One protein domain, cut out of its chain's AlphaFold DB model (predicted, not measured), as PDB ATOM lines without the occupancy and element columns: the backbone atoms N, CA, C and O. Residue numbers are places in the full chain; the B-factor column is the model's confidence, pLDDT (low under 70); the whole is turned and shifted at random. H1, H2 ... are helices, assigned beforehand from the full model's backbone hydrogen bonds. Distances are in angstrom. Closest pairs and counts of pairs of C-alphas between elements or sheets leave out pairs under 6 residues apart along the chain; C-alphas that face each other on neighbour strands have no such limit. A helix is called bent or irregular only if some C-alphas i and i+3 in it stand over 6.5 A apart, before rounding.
ATOM      1  N   LEU A  12     -53.378  76.770 -20.806       84.81
ATOM      2  CA  LEU A  12     -53.800  75.851 -19.759       84.81
ATOM      3  C   LEU A  12     -53.935  76.582 -18.429       84.81
ATOM      4  O   LEU A  12     -52.980  77.168 -17.909       84.81
ATOM      5  N   SER A  13     -55.111  76.451 -17.831       89.81
ATOM      6  CA  SER A  13     -55.335  76.821 -16.441       89.81
ATOM      7  C   SER A  13     -54.602  75.870 -15.489       89.81
ATOM      8  O   SER A  13     -54.257  74.734 -15.824       89.81
ATOM      9  N   ASP A  14     -54.394  76.310 -14.250       88.19
ATOM     10  CA  ASP A  14     -53.725  75.488 -13.236       88.19
ATOM     11  C   ASP A  14     -54.491  74.209 -12.886       88.19
ATOM     12  O   ASP A  14     -53.874  73.220 -12.485       88.19
ATOM     13  N   GLU A  15     -55.818  74.208 -13.037       89.31
ATOM     14  CA  GLU A  15     -56.617  72.999 -12.841       89.31
ATOM     15  C   GLU A  15     -56.412  72.010 -13.990       89.31
ATOM     16  O   GLU A  15     -56.216  70.824 -13.737       89.31
ATOM     17  N   GLU A  16     -56.358  72.485 -15.237       88.31
ATOM     18  CA  GLU A  16     -56.083  71.635 -16.400       88.31
ATOM     19  C   GLU A  16     -54.677  71.037 -16.326       88.31
ATOM     20  O   GLU A  16     -54.510  69.837 -16.537       88.31
ATOM     21  N   LYS A  17     -53.672  71.818 -15.908       88.75
ATOM     22  CA  LYS A  17     -52.318  71.300 -15.644       88.75
ATOM     23  C   LYS A  17     -52.328  70.217 -14.566       88.75
ATOM     24  O   LYS A  17     -51.694  69.173 -14.726       88.75
ATOM     25  N   ARG A  18     -53.071  70.430 -13.473       89.38
ATOM     26  CA  ARG A  18     -53.242  69.440 -12.394       89.38
ATOM     27  C   ARG A  18     -53.944  68.176 -12.873       89.38
ATOM     28  O   ARG A  18     -53.612  67.086 -12.405       89.38
ATOM     29  N   GLN A  19     -54.928  68.316 -13.750       90.81
ATOM     30  CA  GLN A  19     -55.670  67.193 -14.303       90.81
ATOM     31  C   GLN A  19     -54.781  66.375 -15.244       90.81
ATOM     32  O   GLN A  19     -54.651  65.170 -15.045       90.81
ATOM     33  N   ILE A  20     -54.059  67.033 -16.155       90.62
ATOM     34  CA  ILE A  20     -53.081  66.401 -17.052       90.62
ATOM     35  C   ILE A  20     -52.015  65.648 -16.250       90.62
ATOM     36  O   ILE A  20     -51.722  64.492 -16.546       90.62
ATOM     37  N   ALA A  21     -51.475  66.254 -15.189       88.38
ATOM     38  CA  ALA A  21     -50.492  65.596 -14.331       88.38
ATOM     39  C   ALA A  21     -51.059  64.341 -13.640       88.38
ATOM     40  O   ALA A  21     -50.382  63.314 -13.561       88.38
ATOM     41  N   ARG A  22     -52.307  64.399 -13.155       90.19
ATOM     42  CA  ARG A  22     -52.988  63.248 -12.540       90.19
ATOM     43  C   ARG A  22     -53.243  62.129 -13.547       90.19
ATOM     44  O   ARG A  22     -53.021  60.962 -13.220       90.19
ATOM     45  N   ASP A  23     -53.689  62.472 -14.747       92.50
ATOM     46  CA  ASP A  23     -54.002  61.495 -15.785       92.50
ATOM     47  C   ASP A  23     -52.738  60.837 -16.336       92.50
ATOM     48  O   ASP A  23     -52.697  59.611 -16.466       92.50
ATOM     49  N   GLU A  24     -51.661  61.601 -16.531       91.12
ATOM     50  CA  GLU A  24     -50.377  61.043 -16.956       91.12
ATOM     51  C   GLU A  24     -49.762  60.152 -15.869       91.12
ATOM     52  O   GLU A  24     -49.242  59.075 -16.164       91.12
ATOM     53  N   PHE A  25     -49.889  60.531 -14.592       88.00
ATOM     54  CA  PHE A  25     -49.456  59.684 -13.480       88.00
ATOM     55  C   PHE A  25     -50.235  58.362 -13.430       88.00
ATOM     56  O   PHE A  25     -49.636  57.292 -13.279       88.00
ATOM     57  N   ARG A  26     -51.562  58.403 -13.612       88.88
ATOM     58  CA  ARG A  26     -52.392  57.192 -13.714       88.88
ATOM     59  C   ARG A  26     -51.988  56.333 -14.906       88.88
ATOM     60  O   ARG A  26     -51.838  55.123 -14.743       88.88
ATOM     61  N   ALA A  27     -51.770  56.935 -16.072       89.50
ATOM     62  CA  ALA A  27     -51.337  56.225 -17.270       89.50
ATOM     63  C   ALA A  27     -49.960  55.573 -17.072       89.50
ATOM     64  O   ALA A  27     -49.765  54.411 -17.431       89.50
ATOM     65  N   ALA A  28     -49.018  56.269 -16.433       84.31
ATOM     66  CA  ALA A  28     -47.708  55.727 -16.089       84.31
ATOM     67  C   ALA A  28     -47.809  54.538 -15.122       84.31
ATOM     68  O   ALA A  28     -47.177  53.503 -15.354       84.31
ATOM     69  N   CYS A  29     -48.644  54.647 -14.085       79.69
ATOM     70  CA  CYS A  29     -48.911  53.548 -13.157       79.69
ATOM     71  C   CYS A  29     -49.565  52.354 -13.864       79.69
ATOM     72  O   CYS A  29     -49.163  51.219 -13.626       79.69
ATOM     73  N   ALA A  30     -50.519  52.591 -14.768       81.00
ATOM     74  CA  ALA A  30     -51.173  51.539 -15.544       81.00
ATOM     75  C   ALA A  30     -50.190  50.817 -16.478       81.00
ATOM     76  O   ALA A  30     -50.176  49.588 -16.509       81.00
ATOM     77  N   ARG A  31     -49.310  51.556 -17.173       85.00
ATOM     78  CA  ARG A  31     -48.247  50.978 -18.018       85.00
ATOM     79  C   ARG A  31     -47.297  50.096 -17.206       85.00
ATOM     80  O   ARG A  31     -46.966  48.996 -17.637       85.00
ATOM     81  N   ARG A  32     -46.885  50.556 -16.019       78.94
ATOM     82  CA  ARG A  32     -46.000  49.792 -15.127       78.94
ATOM     83  C   ARG A  32     -46.697  48.570 -14.537       78.94
ATOM     84  O   ARG A  32     -46.109  47.498 -14.511       78.94
ATOM     85  N   SER A  33     -47.945  48.731 -14.106       76.56
ATOM     86  CA  SER A  33     -48.772  47.635 -13.607       76.56
ATOM     87  C   SER A  33     -48.954  46.565 -14.676       76.56
ATOM     88  O   SER A  33     -48.738  45.408 -14.381       76.56
ATOM     89  N   ALA A  34     -49.236  46.926 -15.931       76.88
ATOM     90  CA  ALA A  34     -49.366  45.956 -17.018       76.88
ATOM     91  C   ALA A  34     -48.057  45.202 -17.321       76.88
ATOM     92  O   ALA A  34     -48.099  44.015 -17.628       76.88
ATOM     93  N   ALA A  35     -46.903  45.870 -17.223       82.62
ATOM     94  CA  ALA A  35     -45.600  45.251 -17.472       82.62
ATOM     95  C   ALA A  35     -45.138  44.326 -16.329       82.62
ATOM     96  O   ALA A  35     -44.512  43.304 -16.586       82.62
ATOM     97  N   ASP A  36     -45.452  44.682 -15.080       82.50
ATOM     98  CA  ASP A  36     -44.988  43.998 -13.863       82.50
ATOM     99  C   ASP A  36     -46.136  43.336 -13.074       82.50
ATOM    100  O   ASP A  36     -45.982  43.045 -11.886       82.50
ATOM    101  N   PHE A  37     -47.302  43.121 -13.692       77.75
ATOM    102  CA  PHE A  37     -48.541  42.769 -12.985       77.75
ATOM    103  C   PHE A  37     -48.367  41.540 -12.100       77.75
ATOM    104  O   PHE A  37     -48.686  41.560 -10.914       77.75
ATOM    105  N   GLU A  38     -47.793  40.490 -12.679       76.62
ATOM    106  CA  GLU A  38     -47.554  39.219 -12.007       76.62
ATOM    107  C   GLU A  38     -46.604  39.378 -10.817       76.62
ATOM    108  O   GLU A  38     -46.843  38.811  -9.755       76.62
ATOM    109  N   ARG A  39     -45.573  40.221 -10.944       79.56
ATOM    110  CA  ARG A  39     -44.616  40.508  -9.868       79.56
ATOM    111  C   ARG A  39     -45.260  41.306  -8.736       79.56
ATOM    112  O   ARG A  39     -45.028  41.008  -7.569       79.56
ATOM    113  N   ILE A  40     -46.065  42.314  -9.069       79.19
ATOM    114  CA  ILE A  40     -46.789  43.130  -8.084       79.19
ATOM    115  C   ILE A  40     -47.797  42.263  -7.328       79.19
ATOM    116  O   ILE A  40     -47.829  42.298  -6.099       79.19
ATOM    117  N   LEU A  41     -48.568  41.446  -8.050       77.38
ATOM    118  CA  LEU A  41     -49.535  40.523  -7.466       77.38
ATOM    119  C   LEU A  41     -48.840  39.476  -6.590       77.38
ATOM    120  O   LEU A  41     -49.277  39.239  -5.471       77.38
ATOM    121  N   SER A  42     -47.735  38.897  -7.065       77.62
ATOM    122  CA  SER A  42     -46.965  37.898  -6.318       77.62
ATOM    123  C   SER A  42     -46.389  38.475  -5.032       77.62
ATOM    124  O   SER A  42     -46.487  37.842  -3.988       77.62
ATOM    125  N   ASN A  43     -45.846  39.693  -5.071       86.25
ATOM    126  CA  ASN A  43     -45.323  40.355  -3.876       86.25
ATOM    127  C   ASN A  43     -46.436  40.700  -2.880       86.25
ATOM    128  O   ASN A  43     -46.268  40.496  -1.682       86.25
ATOM    129  N   ALA A  44     -47.580  41.190  -3.367       77.56
ATOM    130  CA  ALA A  44     -48.726  41.492  -2.517       77.56
ATOM    131  C   ALA A  44     -49.303  40.219  -1.879       77.56
ATOM    132  O   ALA A  44     -49.573  40.196  -0.681       77.56
ATOM    133  N   ALA A  45     -49.440  39.145  -2.660       76.44
ATOM    134  CA  ALA A  45     -49.863  37.840  -2.169       76.44
ATOM    135  C   ALA A  45     -48.861  37.278  -1.153       76.44
ATOM    136  O   ALA A  45     -49.278  36.777  -0.113       76.44
ATOM    137  N   TYR A  46     -47.556  37.412  -1.409       80.50
ATOM    138  CA  TYR A  46     -46.504  37.006  -0.480       80.50
ATOM    139  C   TYR A  46     -46.628  37.729   0.862       80.50
ATOM    140  O   TYR A  46     -46.611  37.079   1.898       80.50
ATOM    141  N   GLU A  47     -46.815  39.051   0.858       85.69
ATOM    142  CA  GLU A  47     -46.957  39.829   2.092       85.69
ATOM    143  C   GLU A  47     -48.222  39.445   2.880       85.69
ATOM    144  O   GLU A  47     -48.208  39.385   4.109       85.69
ATOM    145  N   LEU A  48     -49.319  39.159   2.177       85.62
ATOM    146  CA  LEU A  48     -50.588  38.759   2.787       85.62
ATOM    147  C   LEU A  48     -50.484  37.357   3.400       85.62
ATOM    148  O   LEU A  48     -50.820  37.162   4.564       85.62
ATOM    149  N   VAL A  49     -49.925  36.404   2.653       85.12
ATOM    150  CA  VAL A  49     -49.667  35.041   3.136       85.12
ATOM    151  C   VAL A  49     -48.670  35.052   4.289       85.12
ATOM    152  O   VAL A  49     -48.876  34.343   5.267       85.12
ATOM    153  N   GLN A  50     -47.619  35.872   4.221       85.19
ATOM    154  CA  GLN A  50     -46.646  36.000   5.301       85.19
ATOM    155  C   GLN A  50     -47.322  36.422   6.607       85.19
ATOM    156  O   GLN A  50     -47.001  35.853   7.644       85.19
ATOM    157  N   LYS A  51     -48.267  37.369   6.565       88.94
ATOM    158  CA  LYS A  51     -49.017  37.809   7.752       88.94
ATOM    159  C   LYS A  51     -49.884  36.696   8.331       88.94
ATOM    160  O   LYS A  51     -49.858  36.492   9.538       88.94
ATOM    161  N   GLU A  52     -50.609  35.966   7.487       89.31
ATOM    162  CA  GLU A  52     -51.447  34.842   7.930       89.31
ATOM    163  C   GLU A  52     -50.611  33.707   8.530       89.31
ATOM    164  O   GLU A  52     -50.948  33.150   9.574       89.31
ATOM    165  N   VAL A  53     -49.480  33.387   7.896       85.06
ATOM    166  CA  VAL A  53     -48.542  32.389   8.411       85.06
ATOM    167  C   VAL A  53     -47.957  32.866   9.734       85.06
ATOM    168  O   VAL A  53     -47.999  32.121  10.700       85.06
ATOM    169  N   ASP A  54     -47.458  34.096   9.820       90.31
ATOM    170  CA  ASP A  54     -46.882  34.623  11.059       90.31
ATOM    171  C   ASP A  54     -47.912  34.660  12.198       90.31
ATOM    172  O   ASP A  54     -47.599  34.260  13.317       90.31
ATOM    173  N   ALA A  55     -49.170  35.006  11.904       91.25
ATOM    174  CA  ALA A  55     -50.272  34.937  12.861       91.25
ATOM    175  C   ALA A  55     -50.531  33.509  13.373       91.25
ATOM    176  O   ALA A  55     -50.778  33.329  14.563       91.25
ATOM    177  N   ALA A  56     -50.417  32.486  12.519       90.75
ATOM    178  CA  ALA A  56     -50.524  31.085  12.938       90.75
ATOM    179  C   ALA A  56     -49.377  30.631  13.867       90.75
ATOM    180  O   ALA A  56     -49.501  29.606  14.535       90.75
ATOM    181  N   PHE A  57     -48.279  31.391  13.917       89.38
ATOM    182  CA  PHE A  57     -47.149  31.205  14.829       89.38
ATOM    183  C   PHE A  57     -47.083  32.302  15.907       89.38
ATOM    184  O   PHE A  57     -45.997  32.611  16.397       89.38
ATOM    185  N   ASP A  58     -48.221  32.909  16.265       91.75
ATOM    186  CA  ASP A  58     -48.339  33.951  17.299       91.75
ATOM    187  C   ASP A  58     -47.432  35.179  17.057       91.75
ATOM    188  O   ASP A  58     -46.930  35.806  17.992       91.75
ATOM    189  N   GLY A  59     -47.192  35.523  15.788       90.06
ATOM    190  CA  GLY A  59     -46.293  36.608  15.384       90.06
ATOM    191  C   GLY A  59     -44.809  36.282  15.572       90.06
ATOM    192  O   GLY A  59     -43.980  37.192  15.616       90.06
ATOM    193  N   ASN A  60     -44.475  35.000  15.754       91.06
ATOM    194  CA  ASN A  60     -43.129  34.556  16.084       91.06
ATOM    195  C   ASN A  60     -42.519  33.574  15.072       91.06
ATOM    196  O   ASN A  60     -41.578  32.834  15.384       91.06
ATOM    197  N   MET A  61     -43.015  33.555  13.832       88.88
ATOM    198  CA  MET A  61     -42.555  32.615  12.803       88.88
ATOM    199  C   MET A  61     -41.043  32.712  12.574       88.88
ATOM    200  O   MET A  61     -40.352  31.698  12.457       88.88
ATOM    201  N   ALA A  62     -40.497  33.930  12.549       88.25
ATOM    202  CA  ALA A  62     -39.071  34.151  12.320       88.25
ATOM    203  C   ALA A  62     -38.187  33.527  13.418       88.25
ATOM    204  O   ALA A  62     -37.143  32.940  13.114       88.25
ATOM    205  N   GLU A  63     -38.591  33.622  14.688       90.44
ATOM    206  CA  GLU A  63     -37.847  33.026  15.801       90.44
ATOM    207  C   GLU A  63     -38.008  31.505  15.831       90.44
ATOM    208  O   GLU A  63     -37.032  30.788  16.069       90.44
ATOM    209  N   VAL A  64     -39.203  30.992  15.515       90.44
ATOM    210  CA  VAL A  64     -39.462  29.549  15.401       90.44
ATOM    211  C   VAL A  64     -38.581  28.933  14.318       90.44
ATOM    212  O   VAL A  64     -37.894  27.943  14.578       90.44
ATOM    213  N   VAL A  65     -38.531  29.539  13.127       89.88
ATOM    214  CA  VAL A  65     -37.671  29.083  12.023       89.88
ATOM    215  C   VAL A  65     -36.203  29.119  12.434       89.88
ATOM    216  O   VAL A  65     -35.489  28.139  12.223       89.88
TER     217      VAL A  65
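This is residues 12 to 65 of the 150 residues of an uncharacterized protein of Achromobacter spanius (UniProt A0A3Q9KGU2). Start at Leu 12 and you will find one long helix, H1, bent about halfway into a wide L of two arms, H1a and H1b, with the short helix H2 turned off the far end of H1b. The two arms make the length, and long stretches of them stand free. The printed part has 54 residues with two named helices, H1 then H2 along the chain, and no named strand; the class is all helix. The whole is extended, with a radius of gyration of the C-alphas of 19.3 A, and the C-alphas span 60 by 23 by 13 A.

Look first at H1, residues 14 to 56: by its hydrogen bonds it was assigned as one helix, but it is bent, with C-alphas 35 and 38 8.4 A apart. Its arms H1a, residues 14 to 35, and H1b, residues 38 to 56, stand about perpendicular, at 78 degrees. They are close but not clearly touching; their closest C-alphas, those of Ser 33 and Ile 40, are 7.4 A apart. Past residues 57 to 60, a tight link, find H2, residues 61 to 65. H1b, with residues 53 to 54 alone, and H2 only just touch, and only at the corner, with 3 pairs of C-alphas within 8 A; the closest are those of Asp 54 and Met 61, 5.1 A apart. H1a and H2 are apart. In H1a, H1b and H2 every backbone O i to N i+4 pair is within hydrogen-bond range.

Find C-alpha 14 at (-53.725, 75.488, -13.236); from there H1a runs 31.6 A to C-alpha 35. Pick up H1b at C-alpha 38, at (-47.554, 39.219, -12.007), and go 26.4 A to C-alpha 56. H2 runs 6.1 A from C-alpha 61 to C-alpha 65, at (-37.671, 29.083, 12.023).

The two C-alphas farthest apart, those of Leu 12 and Val 64, are 59.9 A apart. The printed part has no cut and no long link. The mean pLDDT of the printed part is 85.8, and no printed residue is under 70.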